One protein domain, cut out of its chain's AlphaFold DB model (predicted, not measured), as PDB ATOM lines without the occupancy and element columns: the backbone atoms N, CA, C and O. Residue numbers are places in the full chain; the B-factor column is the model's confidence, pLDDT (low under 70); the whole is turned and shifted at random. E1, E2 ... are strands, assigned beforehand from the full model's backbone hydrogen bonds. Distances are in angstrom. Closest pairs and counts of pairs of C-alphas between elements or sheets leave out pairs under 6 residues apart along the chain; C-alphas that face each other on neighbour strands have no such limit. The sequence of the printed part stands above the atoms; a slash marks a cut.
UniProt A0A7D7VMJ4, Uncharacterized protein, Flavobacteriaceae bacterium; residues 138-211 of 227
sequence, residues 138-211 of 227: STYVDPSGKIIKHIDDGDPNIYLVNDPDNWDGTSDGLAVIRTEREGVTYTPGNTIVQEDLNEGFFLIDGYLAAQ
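This is residues 138 to 211 of the 227 residues of an uncharacterized protein of Flavobacteriaceae bacterium (UniProt A0A7D7VMJ4). With little regular structure, this is a strongly twisted four-stranded sheet, from which a long loop, residues 180 to 200, sweeps from E4 past E2 to a small separate hairpin, E5 and E6. The printed part has 74 residues, six named strands, E1 to E6, and no named helix; it is all strand, with 27 residues in named elements. The larger sheet is mixed, order E2 E1 E3 E4. The whole is compact, radius of gyration of the C-alphas 11.2 A, spanning 30 by 27 by 21 A.

Find E1, residues 138 to 141, from C-alpha 138 at (98.328, 81.337, 17.393). E2, residues 147 to 152, is 14.3 A long; E3 is 157 to 160, E4 175 to 179. E5 is 201 to 204; E6, 207 to 210, ends at (81.373, 87.274, 26.340).

Look for these pairs within hydrogen-bond range: N 140 and O 149, 2.8 A, in antiparallel hairpin E1 and E2; N 159 and O 139, 2.8 A, between parallel E1 and E3; N 158 and O 178, 2.7 A, in antiparallel hairpin E3 and E4; N 202 and O 209, 2.8 A, in antiparallel hairpin E5 and E6. The closest C-alphas of E4 and E5, Ile 177 and Phe 201, are 6.8 A apart.

The printed part has no cut; links E3 to E4 and E4 to E5 are long. pLDDT is under 70 at 154, 182 to 183 and 196 to 211.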
ATOM      1  N   SER A 138      99.175  81.242  16.213       83.50
ATOM      2  CA  SER A 138      98.328  81.337  17.393       83.50
ATOM      3  C   SER A 138      98.646  82.614  18.158       83.50
ATOM      4  O   SER A 138      99.807  82.893  18.485       83.50
ATOM      5  N   THR A 139      97.606  83.355  18.536       87.38
ATOM      6  CA  THR A 139      97.710  84.528  19.414       87.38
ATOM      7  C   THR A 139      97.061  84.243  20.759       87.38
ATOM      8  O   THR A 139      95.904  83.855  20.845       87.38
ATOM      9  N   TYR A 140      97.782  84.504  21.842       90.56
ATOM     10  CA  TYR A 140      97.269  84.369  23.200       90.56
ATOM     11  C   TYR A 140      97.067  85.749  23.794       90.56
ATOM     12  O   TYR A 140      97.990  86.571  23.785       90.56
ATOM     13  N   VAL A 141      95.875  85.988  24.330       89.56
ATOM     14  CA  VAL A 141      95.510  87.252  24.965       89.56
ATOM     15  C   VAL A 141      95.097  87.050  26.412       89.56
ATOM     16  O   VAL A 141      94.488  86.040  26.760       89.56
ATOM     17  N   ASP A 142      95.420  88.021  27.257       87.81
ATOM     18  CA  ASP A 142      94.896  88.081  28.620       87.81
ATOM     19  C   ASP A 142      93.435  88.596  28.640       87.81
ATOM     20  O   ASP A 142      92.904  89.022  27.605       87.81
ATOM     21  N   PRO A 143      92.753  88.618  29.802       85.62
ATOM     22  CA  PRO A 143      91.385  89.126  29.901       85.62
ATOM     23  C   PRO A 143      91.235  90.621  29.602       85.62
ATOM     24  O   PRO A 143      90.109  91.092  29.477       85.62
ATOM     25  N   SER A 144      92.330  91.379  29.478       81.06
ATOM     26  CA  SER A 144      92.311  92.770  29.005       81.06
ATOM     27  C   SER A 144      92.407  92.886  27.473       81.06
ATOM     28  O   SER A 144      92.348  93.977  26.910       81.06
ATOM     29  N   GLY A 145      92.554  91.756  26.773       81.25
ATOM     30  CA  GLY A 145      92.782  91.707  25.329       81.25
ATOM     31  C   GLY A 145      94.229  92.015  24.936       81.25
ATOM     32  O   GLY A 145      94.519  92.225  23.757       81.25
ATOM     33  N   LYS A 146      95.161  92.075  25.892       88.69
ATOM     34  CA  LYS A 146      96.574  92.281  25.587       88.69
ATOM     35  C   LYS A 146      97.186  90.973  25.112       88.69
ATOM     36  O   LYS A 146      97.063  89.946  25.771       88.69
ATOM     37  N   ILE A 147      97.894  91.033  23.995       90.25
ATOM     38  CA  ILE A 147      98.626  89.906  23.434       90.25
ATOM     39  C   ILE A 147      99.810  89.602  24.348       90.25
ATOM     40  O   ILE A 147     100.703  90.435  24.530       90.25
ATOM     41  N   ILE A 148      99.821  88.402  24.917       90.56
ATOM     42  CA  ILE A 148     100.884  87.918  25.801       90.56
ATOM     43  C   ILE A 148     101.863  86.998  25.071       90.56
ATOM     44  O   ILE A 148     103.036  86.943  25.433       90.56
ATOM     45  N   LYS A 149     101.413  86.309  24.016       89.12
ATOM     46  CA  LYS A 149     102.250  85.422  23.205       89.12
ATOM     47  C   LYS A 149     101.685  85.324  21.790       89.12
ATOM     48  O   LYS A 149     100.474  85.366  21.608       89.12
ATOM     49  N   HIS A 150     102.577  85.193  20.819       86.38
ATOM     50  CA  HIS A 150     102.252  84.945  19.421       86.38
ATOM     51  C   HIS A 150     103.276  83.947  18.876       86.38
ATOM     52  O   HIS A 150     104.478  84.150  19.087       86.38
ATOM     53  N   ILE A 151     102.818  82.848  18.281       81.75
ATOM     54  CA  ILE A 151     103.674  81.754  17.801       81.75
ATOM     55  C   ILE A 151     103.212  81.251  16.442       81.75
ATOM     56  O   ILE A 151     102.022  81.222  16.168       81.75
ATOM     57  N   ASP A 152     104.170  80.841  15.617       78.50
ATOM     58  CA  ASP A 152     103.921  80.208  14.323       78.50
ATOM     59  C   ASP A 152     103.831  78.692  14.523       78.50
ATOM     60  O   ASP A 152     104.852  78.004  14.602       78.50
ATOM     61  N   ASP A 153     102.610  78.202  14.736       71.94
ATOM     62  CA  ASP A 153     102.310  76.806  15.075       71.94
ATOM     63  C   ASP A 153     101.287  76.146  14.139       71.94
ATOM     64  O   ASP A 153     100.904  74.994  14.347       71.94
ATOM     65  N   GLY A 154     100.892  76.826  13.062       69.88
ATOM     66  CA  GLY A 154      99.974  76.288  12.062       69.88
ATOM     67  C   GLY A 154      98.494  76.389  12.441       69.88
ATOM     68  O   GLY A 154      97.659  75.841  11.711       69.88
ATOM     69  N   ASP A 155      98.159  77.079  13.535       77.38
ATOM     70  CA  ASP A 155      96.788  77.341  13.972       77.38
ATOM     71  C   ASP A 155      96.528  78.856  14.013       77.38
ATOM     72  O   ASP A 155      97.208  79.548  14.751       77.38
ATOM     73  N   PRO A 156      95.556  79.403  13.256       80.88
ATOM     74  CA  PRO A 156      95.250  80.831  13.265       80.88
ATOM     75  C   PRO A 156      94.384  81.278  14.460       80.88
ATOM     76  O   PRO A 156      93.762  82.335  14.388       80.88
ATOM     77  N   ASN A 157      94.209  80.479  15.513       85.75
ATOM     78  CA  ASN A 157      93.308  80.812  16.614       85.75
ATOM     79  C   ASN A 157      93.861  81.895  17.555       85.75
ATOM     80  O   ASN A 157      95.037  81.954  17.908       85.75
ATOM     81  N   ILE A 158      92.944  82.726  18.046       86.62
ATOM     82  CA  ILE A 158      93.158  83.643  19.157       86.62
ATOM     83  C   ILE A 158      92.561  83.005  20.414       86.62
ATOM     84  O   ILE A 158      91.355  82.741  20.478       86.62
ATOM     85  N   TYR A 159      93.399  82.782  21.421       88.44
ATOM     86  CA  TYR A 159      93.055  82.139  22.683       88.44
ATOM     87  C   TYR A 159      92.990  83.132  23.835       88.44
ATOM     88  O   TYR A 159      93.879  83.966  24.007       88.44
ATOM     89  N   LEU A 160      91.974  82.980  24.680       87.12
ATOM     90  CA  LEU A 160      91.879  83.688  25.948       87.12
ATOM     91  C   LEU A 160      92.580  82.909  27.063       87.12
ATOM     92  O   LEU A 160      92.158  81.811  27.430       87.12
ATOM     93  N   VAL A 161      93.601  83.527  27.650       88.75
ATOM     94  CA  VAL A 161      94.314  83.043  28.830       88.75
ATOM     95  C   VAL A 161      93.763  83.759  30.059       88.75
ATOM     96  O   VAL A 161      94.108  84.904  30.334       88.75
ATOM     97  N   ASN A 162      92.888  83.080  30.804       85.19
ATOM     98  CA  ASN A 162      92.212  83.665  31.970       85.19
ATOM     99  C   ASN A 162      93.157  83.966  33.147       85.19
ATOM    100  O   ASN A 162      92.894  84.893  33.910       85.19
ATOM    101  N   ASP A 163      94.235  83.191  33.292       86.62
ATOM    102  CA  ASP A 163      95.253  83.357  34.336       86.62
ATOM    103  C   ASP A 163      96.660  83.263  33.717       86.62
ATOM    104  O   ASP A 163      97.242  82.178  33.663       86.62
ATOM    105  N   PRO A 164      97.195  84.381  33.189       86.38
ATOM    106  CA  PRO A 164      98.502  84.397  32.536       86.38
ATOM    107  C   PRO A 164      99.668  84.041  33.464       86.38
ATOM    108  O   PRO A 164     100.682  83.542  32.981       86.38
ATOM    109  N   ASP A 165      99.538  84.281  34.772       87.81
ATOM    110  CA  ASP A 165     100.618  84.063  35.741       87.81
ATOM    111  C   ASP A 165     100.837  82.569  36.037       87.81
ATOM    112  O   ASP A 165     101.951  82.160  36.367       87.81
ATOM    113  N   ASN A 166      99.791  81.749  35.884       85.31
ATOM    114  CA  ASN A 166      99.835  80.295  36.082       85.31
ATOM    115  C   ASN A 166      99.684  79.493  34.779       85.31
ATOM    116  O   ASN A 166      99.493  78.276  34.818       85.31
ATOM    117  N   TRP A 167      99.743  80.156  33.626       86.81
ATOM    118  CA  TRP A 167      99.582  79.511  32.332       86.81
ATOM    119  C   TRP A 167     100.829  78.706  31.935       86.81
ATOM    120  O   TRP A 167     101.957  79.196  31.994       86.81
ATOM    121  N   ASP A 168     100.630  77.466  31.490       82.62
ATOM    122  CA  ASP A 168     101.698  76.539  31.089       82.62
ATOM    123  C   ASP A 168     102.243  76.790  29.670       82.62
ATOM    124  O   ASP A 168     103.186  76.133  29.226       82.62
ATOM    125  N   GLY A 169     101.670  77.764  28.957       82.31
ATOM    126  CA  GLY A 169     102.070  78.129  27.605       82.31
ATOM    127  C   GLY A 169     101.409  77.303  26.500       82.31
ATOM    128  O   GLY A 169     101.829  77.464  25.348       82.31
ATOM    129  N   THR A 170     100.430  76.451  26.832       81.31
ATOM    130  CA  THR A 170      99.695  75.580  25.899       81.31
ATOM    131  C   THR A 170      98.297  76.117  25.569       81.31
ATOM    132  O   THR A 170      97.741  76.937  26.296       81.31
ATOM    133  N   SER A 171      97.706  75.671  24.460       79.88
ATOM    134  CA  SER A 171      96.315  75.990  24.101       79.88
ATOM    135  C   SER A 171      95.279  75.039  24.716       79.88
ATOM    136  O   SER A 171      94.079  75.256  24.530       79.88
ATOM    137  N   ASP A 172      95.705  74.005  25.453       80.12
ATOM    138  CA  ASP A 172      94.794  72.986  25.976       80.12
ATOM    139  C   ASP A 172      93.838  73.580  27.022       80.12
ATOM    140  O   ASP A 172      94.233  74.294  27.945       80.12
ATOM    141  N   GLY A 173      92.540  73.329  26.846       76.69
ATOM    142  CA  GLY A 173      91.485  73.864  27.709       76.69
ATOM    143  C   GLY A 173      91.242  75.380  27.626       76.69
ATOM    144  O   GLY A 173      90.395  75.882  28.371       76.69
ATOM    145  N   LEU A 174      91.926  76.119  26.742       85.31
ATOM    146  CA  LEU A 174      91.680  77.550  26.546       85.31
ATOM    147  C   LEU A 174      90.458  77.811  25.660       85.31
ATOM    148  O   LEU A 174      90.128  77.050  24.750       85.31
ATOM    149  N   ALA A 175      89.790  78.940  25.903       80.44
ATOM    150  CA  ALA A 175      88.684  79.380  25.064       80.44
ATOM    151  C   ALA A 175      89.213  80.063  23.795       80.44
ATOM    152  O   ALA A 175      89.991  81.015  23.879       80.44
ATOM    153  N   VAL A 176      88.744  79.614  22.630       82.69
ATOM    154  CA  VAL A 176      88.981  80.292  21.349       82.69
ATOM    155  C   VAL A 176      88.002  81.453  21.221       82.69
ATOM    156  O   VAL A 176      86.785  81.255  21.254       82.69
ATOM    157  N   ILE A 177      88.527  82.665  21.065       78.81
ATOM    158  CA  ILE A 177      87.709  83.881  20.957       78.81
ATOM    159  C   ILE A 177      87.484  84.295  19.501       78.81
ATOM    160  O   ILE A 177      86.418  84.838  19.198       78.81
ATOM    161  N   ARG A 178      88.440  83.992  18.605       79.88
ATOM    162  CA  ARG A 178      88.338  84.115  17.137       79.88
ATOM    163  C   ARG A 178      89.527  83.454  16.426       79.88
ATOM    164  O   ARG A 178      90.392  82.902  17.085       79.88
ATOM    165  N   THR A 179      89.566  83.547  15.100       80.25
ATOM    166  CA  THR A 179      90.752  83.401  14.249       80.25
ATOM    167  C   THR A 179      91.402  84.756  13.927       80.25
ATOM    168  O   THR A 179      90.717  85.773  13.799       80.25
ATOM    169  N   GLU A 180      92.712  84.771  13.729       78.50
ATOM    170  CA  GLU A 180      93.484  85.926  13.286       78.50
ATOM    171  C   GLU A 180      92.990  86.487  11.947       78.50
ATOM    172  O   GLU A 180      92.482  85.768  11.079       78.50
ATOM    173  N   ARG A 181      93.120  87.807  11.780       75.69
ATOM    174  CA  ARG A 181      92.760  88.497  10.540       75.69
ATOM    175  C   ARG A 181      93.904  88.471   9.540       75.69
ATOM    176  O   ARG A 181      95.051  88.772   9.867       75.69
ATOM    177  N   GLU A 182      93.550  88.213   8.288       68.38
ATOM    178  CA  GLU A 182      94.486  88.234   7.170       68.38
ATOM    179  C   GLU A 182      95.158  89.615   7.033       68.38
ATOM    180  O   GLU A 182      94.493  90.654   7.045       68.38
ATOM    181  N   GLY A 183      96.490  89.632   6.924       66.25
ATOM    182  CA  GLY A 183      97.278  90.857   6.753       66.25
ATOM    183  C   GLY A 183      97.478  91.709   8.015       66.25
ATOM    184  O   GLY A 183      98.061  92.791   7.919       66.25
ATOM    185  N   VAL A 184      97.032  91.249   9.189       73.19
ATOM    186  CA  VAL A 184      97.273  91.911  10.482       73.19
ATOM    187  C   VAL A 184      98.447  91.247  11.198       73.19
ATOM    188  O   VAL A 184      98.557  90.028  11.234       73.19
ATOM    189  N   THR A 185      99.341  92.048  11.785       78.19
ATOM    190  CA  THR A 185     100.462  91.535  12.587       78.19
ATOM    191  C   THR A 185     100.133  91.603  14.074       78.19
ATOM    192  O   THR A 185     100.017  92.690  14.645       78.19
ATOM    193  N   TYR A 186     100.047  90.444  14.722       82.81
ATOM    194  CA  TYR A 186      99.809  90.328  16.156       82.81
ATOM    195  C   TYR A 186     101.150  90.336  16.901       82.81
ATOM    196  O   TYR A 186     101.970  89.436  16.777       82.81
ATOM    197  N   THR A 187     101.420  91.408  17.648       84.81
ATOM    198  CA  THR A 187     102.691  91.578  18.376       84.81
ATOM    199  C   THR A 187     102.454  91.500  19.883       84.81
ATOM    200  O   THR A 187     101.601  92.241  20.382       84.81
ATOM    201  N   PRO A 188     103.214  90.679  20.637       88.31
ATOM    202  CA  PRO A 188     103.151  90.673  22.094       88.31
ATOM    203  C   PRO A 188     103.339  92.071  22.688       88.31
ATOM    204  O   PRO A 188     104.260  92.800  22.325       88.31
ATOM    205  N   GLY A 189     102.454  92.445  23.608       82.50
ATOM    206  CA  GLY A 189     102.392  93.776  24.206       82.50
ATOM    207  C   GLY A 189     101.309  94.684  23.624       82.50
ATOM    208  O   GLY A 189     100.849  95.567  24.348       82.50
ATOM    209  N   ASN A 190     100.867  94.447  22.383       86.19
ATOM    210  CA  ASN A 190      99.748  95.173  21.778       86.19
ATOM    211  C   ASN A 190      98.401  94.607  22.253       86.19
ATOM    212  O   ASN A 190      98.326  93.470  22.712       86.19
ATOM    213  N   THR A 191      97.334  95.391  22.121       85.50
ATOM    214  CA  THR A 191      95.960  94.966  22.431       85.50
ATOM    215  C   THR A 191      95.218  94.653  21.138       85.50
ATOM    216  O   THR A 191      95.340  95.401  20.165       85.50
ATOM    217  N   ILE A 192      94.454  93.561  21.124       82.94
ATOM    218  CA  ILE A 192      93.548  93.235  20.014       82.94
ATOM    219  C   ILE A 192      92.419  94.269  19.917       82.94
ATOM    220  O   ILE A 192      92.087  94.944  20.892       82.94
ATOM    221  N   VAL A 193      91.806  94.406  18.745       78.81
ATOM    222  CA  VAL A 193      90.670  95.313  18.536       78.81
ATOM    223  C   VAL A 193      89.348  94.548  18.484       78.81
ATOM    224  O   VAL A 193      89.316  93.336  18.315       78.81
ATOM    225  N   GLN A 194      88.218  95.256  18.584       71.25
ATOM    226  CA  GLN A 194      86.880  94.650  18.492       71.25
ATOM    227  C   GLN A 194      86.672  93.861  17.185       71.25
ATOM    228  O   GLN A 194      85.934  92.881  17.151       71.25
ATOM    229  N   GLU A 195      87.351  94.264  16.112       71.25
ATOM    230  CA  GLU A 195      87.339  93.577  14.817       71.25
ATOM    231  C   GLU A 195      88.094  92.237  14.828       71.25
ATOM    232  O   GLU A 195      87.952  91.475  13.875       71.25
ATOM    233  N   ASP A 196      88.851  91.933  15.888       66.25
ATOM    234  CA  ASP A 196      89.513  90.646  16.143       66.25
ATOM    235  C   ASP A 196      88.647  89.698  17.000       66.25
ATOM    236  O   ASP A 196      89.081  88.599  17.330       66.25
ATOM    237  N   LEU A 197      87.415  90.083  17.360       66.56
ATOM    238  CA  LEU A 197      86.513  89.298  18.216       66.56
ATOM    239  C   LEU A 197      85.300  88.762  17.451       66.56
ATOM    240  O   LEU A 197      84.850  89.382  16.487       66.56
ATOM    241  N   ASN A 198      84.811  87.572  17.817       63.09
ATOM    242  CA  ASN A 198      83.600  86.988  17.227       63.09
ATOM    243  C   ASN A 198      82.346  87.721  17.730       63.09
ATOM    244  O   ASN A 198      82.404  88.403  18.747       63.09
ATOM    245  N   GLU A 199      81.186  87.520  17.087       58.19
ATOM    246  CA  GLU A 199      79.907  88.147  17.496       58.19
ATOM    247  C   GLU A 199      79.511  87.862  18.961       58.19
ATOM    248  O   GLU A 199      78.699  88.580  19.531       58.19
ATOM    249  N   GLY A 200      80.118  86.851  19.595       59.34
ATOM    250  CA  GLY A 200      79.937  86.519  21.007       59.34
ATOM    251  C   GLY A 200      80.939  87.149  21.983       59.34
ATOM    252  O   GLY A 200      80.808  86.884  23.173       59.34
ATOM    253  N   PHE A 201      81.918  87.948  21.542       61.41
ATOM    254  CA  PHE A 201      82.935  88.571  22.401       61.41
ATOM    255  C   PHE A 201      83.099  90.068  22.107       61.41
ATOM    256  O   PHE A 201      83.062  90.513  20.961       61.41
ATOM    257  N   PHE A 202      83.293  90.874  23.147       64.69
ATOM    258  CA  PHE A 202      83.435  92.320  23.021       64.69
ATOM    259  C   PHE A 202      84.368  92.909  24.074       64.69
ATOM    260  O   PHE A 202      84.489  92.376  25.174       64.69
ATOM    261  N   LEU A 203      85.033  94.010  23.725       64.62
ATOM    262  CA  LEU A 203      85.845  94.790  24.653       64.62
ATOM    263  C   LEU A 203      84.963  95.844  25.334       64.62
ATOM    264  O   LEU A 203      84.420  96.726  24.667       64.62
ATOM    265  N   ILE A 204      84.840  95.782  26.660       62.75
ATOM    266  CA  ILE A 204      84.229  96.835  27.485       62.75
ATOM    267  C   ILE A 204      85.329  97.441  28.347       62.75
ATOM    268  O   ILE A 204      85.957  96.720  29.115       62.75
ATOM    269  N   ASP A 205      85.567  98.748  28.231       60.44
ATOM    270  CA  ASP A 205      86.514  99.484  29.083       60.44
ATOM    271  C   ASP A 205      87.912  98.827  29.198       60.44
ATOM    272  O   ASP A 205      88.572  98.910  30.231       60.44
ATOM    273  N   GLY A 206      88.369  98.167  28.127       60.34
ATOM    274  CA  GLY A 206      89.663  97.476  28.084       60.34
ATOM    275  C   GLY A 206      89.667  96.050  28.646       60.34
ATOM    276  O   GLY A 206      90.744  95.529  28.904       60.34
ATOM    277  N   TYR A 207      88.503  95.419  28.830       62.94
ATOM    278  CA  TYR A 207      88.364  94.012  29.222       62.94
ATOM    279  C   TYR A 207      87.530  93.219  28.222       62.94
ATOM    280  O   TYR A 207      86.533  93.712  27.697       62.94
ATOM    281  N   LEU A 208      87.919  91.967  27.998       66.56
ATOM    282  CA  LEU A 208      87.217  91.021  27.151       66.56
ATOM    283  C   LEU A 208      86.015  90.417  27.888       66.56
ATOM    284  O   LEU A 208      86.155  89.798  28.942       66.56
ATOM    285  N   ALA A 209      84.828  90.574  27.311       63.69
ATOM    286  CA  ALA A 209      83.569  90.050  27.821       63.69
ATOM    287  C   ALA A 209      82.887  89.168  26.768       63.69
ATOM    288  O   ALA A 209      82.938  89.461  25.576       63.69
ATOM    289  N   ALA A 210      82.220  88.096  27.202       59.28
ATOM    290  CA  ALA A 210      81.373  87.274  26.340       59.28
ATOM    291  C   ALA A 210      79.915  87.761  26.393       59.28
ATOM    292  O   ALA A 210      79.409  88.121  27.461       59.28
ATOM    293  N   GLN A 211      79.209  87.765  25.263       52.06
ATOM    294  CA  GLN A 211      77.785  88.083  25.223       52.06
ATOM    295  C   GLN A 211      77.007  86.929  25.862       52.06
ATOM    296  O   GLN A 211      76.966  85.819  25.339       52.06
TER     297      GLN A 211